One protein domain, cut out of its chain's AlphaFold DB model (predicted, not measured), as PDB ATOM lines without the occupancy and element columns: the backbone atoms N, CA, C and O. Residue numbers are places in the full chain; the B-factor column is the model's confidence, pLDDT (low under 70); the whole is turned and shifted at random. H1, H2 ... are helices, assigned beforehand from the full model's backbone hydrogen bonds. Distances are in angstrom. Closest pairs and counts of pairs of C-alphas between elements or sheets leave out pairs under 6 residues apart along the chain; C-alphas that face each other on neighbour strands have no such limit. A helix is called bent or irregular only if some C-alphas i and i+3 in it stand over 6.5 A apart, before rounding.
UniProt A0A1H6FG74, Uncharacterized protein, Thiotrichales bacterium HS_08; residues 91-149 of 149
ATOM      1  N   THR A  91     116.341  73.931 137.799       90.50
ATOM      2  CA  THR A  91     117.495  73.625 138.666       90.50
ATOM      3  C   THR A  91     118.823  74.140 138.118       90.50
ATOM      4  O   THR A  91     119.871  73.856 138.690       90.50
ATOM      5  N   ASP A  92     118.795  74.879 137.014       92.62
ATOM      6  CA  ASP A  92     119.965  75.429 136.339       92.62
ATOM      7  C   ASP A  92     119.725  76.896 135.950       92.62
ATOM      8  O   ASP A  92     118.587  77.354 135.819       92.62
ATOM      9  N   LEU A  93     120.813  77.654 135.795       94.19
ATOM     10  CA  LEU A  93     120.730  79.092 135.547       94.19
ATOM     11  C   LEU A  93     120.092  79.423 134.192       94.19
ATOM     12  O   LEU A  93     119.368  80.414 134.098       94.19
ATOM     13  N   GLU A  94     120.357  78.621 133.160       94.69
ATOM     14  CA  GLU A  94     119.861  78.856 131.804       94.69
ATOM     15  C   GLU A  94     118.335  78.748 131.762       94.69
ATOM     16  O   GLU A  94     117.658  79.684 131.327       94.69
ATOM     17  N   SER A  95     117.774  77.665 132.308       91.75
ATOM     18  CA  SER A  95     116.328  77.471 132.364       91.75
ATOM     19  C   SER A  95     115.651  78.527 133.235       91.75
ATOM     20  O   SER A  95     114.621  79.076 132.831       91.75
ATOM     21  N   ILE A  96     116.233  78.895 134.382       93.56
ATOM     22  CA  ILE A  96     115.706  79.984 135.219       93.56
ATOM     23  C   ILE A  96     115.684  81.301 134.432       93.56
ATOM     24  O   ILE A  96     114.673  82.008 134.462       93.56
ATOM     25  N   GLN A  97     116.760  81.629 133.712       95.06
ATOM     26  CA  GLN A  97     116.840  82.843 132.899       95.06
ATOM     27  C   GLN A  97     115.794  82.844 131.787       95.06
ATOM     28  O   GLN A  97     114.978  83.763 131.737       95.06
ATOM     29  N   GLN A  98     115.764  81.803 130.954       93.06
ATOM     30  CA  GLN A  98     114.842  81.698 129.823       93.06
ATOM     31  C   GLN A  98     113.375  81.814 130.264       93.06
ATOM     32  O   GLN A  98     112.579  82.506 129.621       93.06
ATOM     33  N   ASN A  99     113.007  81.185 131.385       91.12
ATOM     34  CA  ASN A  99     111.634  81.245 131.880       91.12
ATOM     35  C   ASN A  99     111.256  82.638 132.407       91.12
ATOM     36  O   ASN A  99     110.137  83.092 132.177       91.12
ATOM     37  N   ASN A 100     112.187  83.344 133.054       92.81
ATOM     38  CA  ASN A 100     111.928  84.655 133.657       92.81
ATOM     39  C   ASN A 100     112.064  85.843 132.690       92.81
ATOM     40  O   ASN A 100     111.564  86.921 133.017       92.81
ATOM     41  N   THR A 101     112.735  85.677 131.545       91.31
ATOM     42  CA  THR A 101     112.927  86.749 130.548       91.31
ATOM     43  C   THR A 101     112.092  86.575 129.286       91.31
ATOM     44  O   THR A 101     111.792  87.572 128.640       91.31
ATOM     45  N   LEU A 102     111.701  85.345 128.926       90.44
ATOM     46  CA  LEU A 102     110.984  85.073 127.677       90.44
ATOM     47  C   LEU A 102     109.659  84.338 127.896       90.44
ATOM     48  O   LEU A 102     108.612  84.806 127.438       90.44
ATOM     49  N   ALA A 103     109.686  83.187 128.578       90.31
ATOM     50  CA  ALA A 103     108.496  82.337 128.682       90.31
ATOM     51  C   ALA A 103     107.373  83.024 129.473       90.31
ATOM     52  O   ALA A 103     106.225  83.025 129.032       90.31
ATOM     53  N   LEU A 104     107.709  83.675 130.593       91.38
ATOM     54  CA  LEU A 104     106.741  84.402 131.413       91.38
ATOM     55  C   LEU A 104     106.084  85.559 130.652       91.38
ATOM     56  O   LEU A 104     104.869  85.733 130.726       91.38
ATOM     57  N   GLU A 105     106.863  86.333 129.894       92.62
ATOM     58  CA  GLU A 105     106.317  87.437 129.102       92.62
ATOM     59  C   GLU A 105     105.364  86.921 128.017       92.62
ATOM     60  O   GLU A 105     104.276  87.470 127.833       92.62
ATOM     61  N   THR A 106     105.753  85.840 127.335       92.19
ATOM     62  CA  THR A 106     104.927  85.181 126.312       92.19
ATOM     63  C   THR A 106     103.613  84.689 126.913       92.19
ATOM     64  O   THR A 106     102.543  85.042 126.419       92.19
ATOM     65  N   TYR A 107     103.684  83.983 128.044       92.25
ATOM     66  CA  TYR A 107     102.509  83.509 128.771       92.25
ATOM     67  C   TYR A 107     101.564  84.657 129.156       92.25
ATOM     68  O   TYR A 107     100.358  84.586 128.922       92.25
ATOM     69  N   ILE A 108     102.095  85.749 129.715       93.31
ATOM     70  CA  ILE A 108     101.269  86.893 130.122       93.31
ATOM     71  C   ILE A 108     100.623  87.552 128.899       93.31
ATOM     72  O   ILE A 108      99.447  87.904 128.962       93.31
ATOM     73  N   LYS A 109     101.335  87.687 127.772       94.00
ATOM     74  CA  LYS A 109     100.757  88.212 126.522       94.00
ATOM     75  C   LYS A 109      99.564  87.375 126.059       94.00
ATOM     76  O   LYS A 109      98.503  87.936 125.782       94.00
ATOM     77  N   GLU A 110      99.713  86.055 126.020       93.00
ATOM     78  CA  GLU A 110      98.643  85.132 125.623       93.00
ATOM     79  C   GLU A 110      97.456  85.186 126.590       93.00
ATOM     80  O   GLU A 110      96.302  85.297 126.162       93.00
ATOM     81  N   LEU A 111      97.730  85.219 127.898       92.56
ATOM     82  CA  LEU A 111      96.702  85.361 128.925       92.56
ATOM     83  C   LEU A 111      95.921  86.672 128.769       92.56
ATOM     84  O   LEU A 111      94.693  86.671 128.857       92.56
ATOM     85  N   LEU A 112      96.595  87.796 128.515       95.06
ATOM     86  CA  LEU A 112      95.936  89.092 128.322       95.06
ATOM     87  C   LEU A 112      95.051  89.106 127.071       95.06
ATOM     88  O   LEU A 112      93.954  89.671 127.110       95.06
ATOM     89  N   VAL A 113      95.485  88.458 125.986       94.69
ATOM     90  CA  VAL A 113      94.661  88.271 124.781       94.69
ATOM     91  C   VAL A 113      93.403  87.472 125.118       94.69
ATOM     92  O   VAL A 113      92.298  87.925 124.810       94.69
ATOM     93  N   PHE A 114      93.548  86.341 125.810       93.62
ATOM     94  CA  PHE A 114      92.420  85.504 126.222       93.62
ATOM     95  C   PHE A 114      91.438  86.250 127.142       93.62
ATOM     96  O   PHE A 114      90.221  86.230 126.926       93.62
ATOM     97  N   LEU A 115      91.944  86.963 128.151       94.81
ATOM     98  CA  LEU A 115      91.117  87.748 129.072       94.81
ATOM     99  C   LEU A 115      90.340  88.842 128.329       94.81
ATOM    100  O   LEU A 115      89.149  89.033 128.586       94.81
ATOM    101  N   LYS A 116      90.970  89.509 127.357       94.56
ATOM    102  CA  LYS A 116      90.305  90.509 126.513       94.56
ATOM    103  C   LYS A 116      89.206  89.885 125.648       94.56
ATOM    104  O   LYS A 116      88.104  90.427 125.592       94.56
ATOM    105  N   GLN A 117      89.481  88.751 125.006       95.81
ATOM    106  CA  GLN A 117      88.510  88.034 124.167       95.81
ATOM    107  C   GLN A 117      87.295  87.544 124.963       95.81
ATOM    108  O   GLN A 117      86.180  87.538 124.451       95.81
ATOM    109  N   THR A 118      87.493  87.187 126.233       96.94
ATOM    110  CA  THR A 118      86.424  86.733 127.136       96.94
ATOM    111  C   THR A 118      85.727  87.873 127.890       96.94
ATOM    112  O   THR A 118      84.940  87.624 128.805       96.94
ATOM    113  N   GLY A 119      85.997  89.134 127.529       95.31
ATOM    114  CA  GLY A 119      85.352  90.311 128.120       95.31
ATOM    115  C   GLY A 119      85.754  90.590 129.572       95.31
ATOM    116  O   GLY A 119      85.052  91.310 130.286       95.31
ATOM    117  N   ARG A 120      86.868  90.020 130.047       96.31
ATOM    118  CA  ARG A 120      87.392  90.279 131.391       96.31
ATOM    119  C   ARG A 120      88.093  91.634 131.424       96.31
ATOM    120  O   ARG A 120      88.801  92.020 130.497       96.31
ATOM    121  N   LYS A 121      87.912  92.360 132.528       94.62
ATOM    122  CA  LYS A 121      88.641  93.608 132.774       94.62
ATOM    123  C   LYS A 121      90.109  93.282 133.045       94.62
ATOM    124  O   LYS A 121      90.399  92.491 133.939       94.62
ATOM    125  N   ILE A 122      91.004  93.920 132.300       95.62
ATOM    126  CA  ILE A 122      92.455  93.862 132.502       95.62
ATOM    127  C   ILE A 122      92.951  95.226 132.982       95.62
ATOM    128  O   ILE A 122      92.378  96.255 132.625       95.62
ATOM    129  N   HIS A 123      93.993  95.235 133.813       91.56
ATOM    130  CA  HIS A 123      94.581  96.476 134.320       91.56
ATOM    131  C   HIS A 123      95.368  97.214 133.228       91.56
ATOM    132  O   HIS A 123      95.252  98.427 133.089       91.56
ATOM    133  N   SER A 124      96.134  96.454 132.449       95.75
ATOM    134  CA  SER A 124      96.968  96.906 131.338       95.75
ATOM    135  C   SER A 124      97.023  95.849 130.231       95.75
ATOM    136  O   SER A 124      96.838  94.658 130.495       95.75
ATOM    137  N   SER A 125      97.283  96.272 128.994       94.06
ATOM    138  CA  SER A 125      97.609  95.382 127.870       94.06
ATOM    139  C   SER A 125      99.104  95.077 127.749       94.06
ATOM    140  O   SER A 125      99.480  94.230 126.942       94.06
ATOM    141  N   ASN A 126      99.957  95.761 128.514       95.19
ATOM    142  CA  ASN A 126     101.399  95.540 128.491       95.19
ATOM    143  C   ASN A 126     101.760  94.436 129.485       95.19
ATOM    144  O   ASN A 126     101.470  94.545 130.675       95.19
ATOM    145  N   ALA A 127     102.412  93.375 129.007       93.44
ATOM    146  CA  ALA A 127     102.765  92.234 129.847       93.44
ATOM    147  C   ALA A 127     103.730  92.603 130.984       93.44
ATOM    148  O   ALA A 127     103.567  92.114 132.100       93.44
ATOM    149  N   SER A 128     104.672  93.515 130.730       92.50
ATOM    150  CA  SER A 128     105.644  94.008 131.716       92.50
ATOM    151  C   SER A 128     105.008  94.641 132.957       92.50
ATOM    152  O   SER A 128     105.646  94.717 133.999       92.50
ATOM    153  N   ASP A 129     103.745  95.066 132.883       93.50
ATOM    154  CA  ASP A 129     103.053  95.673 134.025       93.50
ATOM    155  C   ASP A 129     102.636  94.633 135.082       93.50
ATOM    156  O   ASP A 129     102.217  94.999 136.184       93.50
ATOM    157  N   TYR A 130     102.749  93.339 134.761       91.50
ATOM    158  CA  TYR A 130     102.299  92.230 135.605       91.50
ATOM    159  C   TYR A 130     103.433  91.455 136.281       91.50
ATOM    160  O   TYR A 130     103.147  90.630 137.151       91.50
ATOM    161  N   PHE A 131     104.700  91.695 135.930       92.31
ATOM    162  CA  PHE A 131     105.823  90.954 136.505       92.31
ATOM    163  C   PHE A 131     107.093  91.796 136.646       92.31
ATOM    164  O   PHE A 131     107.318  92.756 135.921       92.31
ATOM    165  N   GLN A 132     107.942  91.397 137.593       91.94
ATOM    166  CA  GLN A 132     109.300  91.904 137.758       91.94
ATOM    167  C   GLN A 132     110.170  90.749 138.255       91.94
ATOM    168  O   GLN A 132     109.905  90.197 139.323       91.94
ATOM    169  N   THR A 133     111.195  90.379 137.488       94.56
ATOM    170  CA  THR A 133     112.004  89.174 137.746       94.56
ATOM    171  C   THR A 133     113.463  89.472 138.079       94.56
ATOM    172  O   THR A 133     114.186  88.560 138.470       94.56
ATOM    173  N   ASP A 134     113.894  90.737 138.029       94.75
ATOM    174  CA  ASP A 134     115.296  91.135 138.224       94.75
ATOM    175  C   ASP A 134     115.916  90.583 139.511       94.75
ATOM    176  O   ASP A 134     117.003  90.012 139.479       94.75
ATOM    177  N   MET A 135     115.210  90.699 140.640       95.44
ATOM    178  CA  MET A 135     115.696  90.203 141.932       95.44
ATOM    179  C   MET A 135     115.865  88.676 141.923       95.44
ATOM    180  O   MET A 135     116.861  88.162 142.427       95.44
ATOM    181  N   ALA A 136     114.924  87.947 141.314       94.31
ATOM    182  CA  ALA A 136     115.011  86.494 141.189       94.31
ATOM    183  C   ALA A 136     116.185  86.084 140.285       94.31
ATOM    184  O   ALA A 136     116.938  85.176 140.630       94.31
ATOM    185  N   LEU A 137     116.388  86.790 139.169       95.81
ATOM    186  CA  LEU A 137     117.505  86.565 138.250       95.81
ATOM    187  C   LEU A 137     118.863  86.873 138.894       95.81
ATOM    188  O   LEU A 137     119.830  86.154 138.649       95.81
ATOM    189  N   GLN A 138     118.952  87.923 139.711       96.06
ATOM    190  CA  GLN A 138     120.166  88.265 140.456       96.06
ATOM    191  C   GLN A 138     120.518  87.178 141.476       96.06
ATOM    192  O   GLN A 138     121.648  86.693 141.476       96.06
ATOM    193  N   GLU A 139     119.556  86.738 142.293       95.69
ATOM    194  CA  GLU A 139     119.786  85.665 143.272       95.69
ATOM    195  C   GLU A 139     120.107  84.325 142.598       95.69
ATOM    196  O   GLU A 139     120.989  83.600 143.059       95.69
ATOM    197  N   ALA A 140     119.459  84.012 141.472       95.06
ATOM    198  CA  ALA A 140     119.765  82.813 140.699       95.06
ATOM    199  C   ALA A 140     121.191  82.844 140.141       95.06
ATOM    200  O   ALA A 140     121.909  81.856 140.266       95.06
ATOM    201  N   LYS A 141     121.640  83.978 139.585       95.44
ATOM    202  CA  LYS A 141     123.031  84.128 139.134       95.44
ATOM    203  C   LYS A 141     124.000  83.846 140.279       95.44
ATOM    204  O   LYS A 141     124.860  82.999 140.111       95.44
ATOM    205  N   LEU A 142     123.808  84.467 141.443       93.81
ATOM    206  CA  LEU A 142     124.696  84.284 142.598       93.81
ATOM    207  C   LEU A 142     124.797  82.827 143.076       93.81
ATOM    208  O   LEU A 142     125.866  82.406 143.507       93.81
ATOM    209  N   LEU A 143     123.699  82.068 143.032       92.38
ATOM    210  CA  LEU A 143     123.666  80.690 143.534       92.38
ATOM    211  C   LEU A 143     124.102  79.648 142.499       92.38
ATOM    212  O   LEU A 143     124.758  78.674 142.860       92.38
ATOM    213  N   PHE A 144     123.741  79.834 141.230       89.56
ATOM    214  CA  PHE A 144     123.947  78.828 140.186       89.56
ATOM    215  C   PHE A 144     125.163  79.108 139.291       89.56
ATOM    216  O   PHE A 144     125.581  78.206 138.575       89.56
ATOM    217  N   SER A 145     125.782  80.298 139.339       81.69
ATOM    218  CA  SER A 145     127.010  80.571 138.571       81.69
ATOM    219  C   SER A 145     128.270  79.943 139.170       81.69
ATOM    220  O   SER A 145     129.264  79.806 138.469       81.69
ATOM    221  N   VAL A 146     128.256  79.607 140.463       61.47
ATOM    222  CA  VAL A 146     129.435  79.119 141.210       61.47
ATOM    223  C   VAL A 146     129.523  77.583 141.206       61.47
ATOM    224  O   VAL A 146     130.526  77.017 141.607       61.47
ATOM    225  N   ALA A 147     128.490  76.883 140.730       53.66
ATOM    226  CA  ALA A 147     128.408  75.419 140.773       53.66
ATOM    227  C   ALA A 147     129.105  74.704 139.590       53.66
ATOM    228  O   ALA A 147     128.804  73.542 139.329       53.66
ATOM    229  N   ALA A 148     129.984  75.396 138.855       42.47
ATOM    230  CA  ALA A 148     130.673  74.889 137.662       42.47
ATOM    231  C   ALA A 148     132.182  74.633 137.875       42.47
ATOM    232  O   ALA A 148     132.939  74.655 136.904       42.47
ATOM    233  N   GLU A 149     132.610  74.397 139.119       32.97
ATOM    234  CA  GLU A 149     133.964  73.927 139.463       32.97
ATOM    235  C   GLU A 149     133.938  72.499 140.017       32.97
ATOM    236  O   GLU A 149     133.092  72.218 140.900       32.97
TER     237      GLU A 149
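This is residues 91 to 149 of the 149 residues of an uncharacterized protein of Thiotrichales bacterium HS_08 (UniProt A0A1H6FG74). A long, bent helix H1 makes one side of a thin rod, and the chain then folds back along it, so that the short helix H2 packs on its arm H1b and the helix H3 packs side by side with its arm H1a. Residues 118 to 126 make the turn at one end of the rod, and the last residues run off at the other. The printed part has 59 residues with three named helices in the order H1, H2, H3 and no named strand; the class is all helix. The whole is loose, with a radius of gyration of the C-alphas of 15.0 A and spans of 52 by 16 by 12 A.

H1, residues 93 to 117, begins with C-alpha 93 at (120.730, 79.092, 135.547). By its hydrogen bonds it was assigned as one helix, but it is bent: C-alphas 101 and 104 are 6.7 A apart. Its arm H1a, residues 93 to 101, measures 12.0 A from first to last C-alpha, and its arm H1b, residues 104 to 117, measures 20.0 A and ends with C-alpha 117 at (88.510, 88.034, 124.167). H2 is residues 127 to 130, 5.8 A long. H3, residues 134 to 144, is 15.2 A long and ends with C-alpha 144 at (123.947, 78.828, 140.186).

The lines of H1a and H1b stand at a shallow tilt of 30 degrees. H1b and H2 touch, the closest C-alphas being those of Ile 108 and Ala 127, 5.6 A apart. H1a and H3 touch, the closest C-alphas being those of Leu 93 and Phe 144, 5.7 A apart. They run opposite ways at a shallow tilt of 7 degrees. H1a and H2 are apart, as are H1b and H3, and H2 and H3. In H1a, H1b and H3 every O i to N i+4 pair is within hydrogen-bond range; H2 is too short for such a pair.

The C-alphas of Gly 119 and Glu 149, the two farthest apart, are 52.5 A apart. The printed part has no cut. The link from H1 to H2 is short and that from H2 to H3 is tight. The mean pLDDT of the printed part is 90.3, and residues 146 to 149 are under 70.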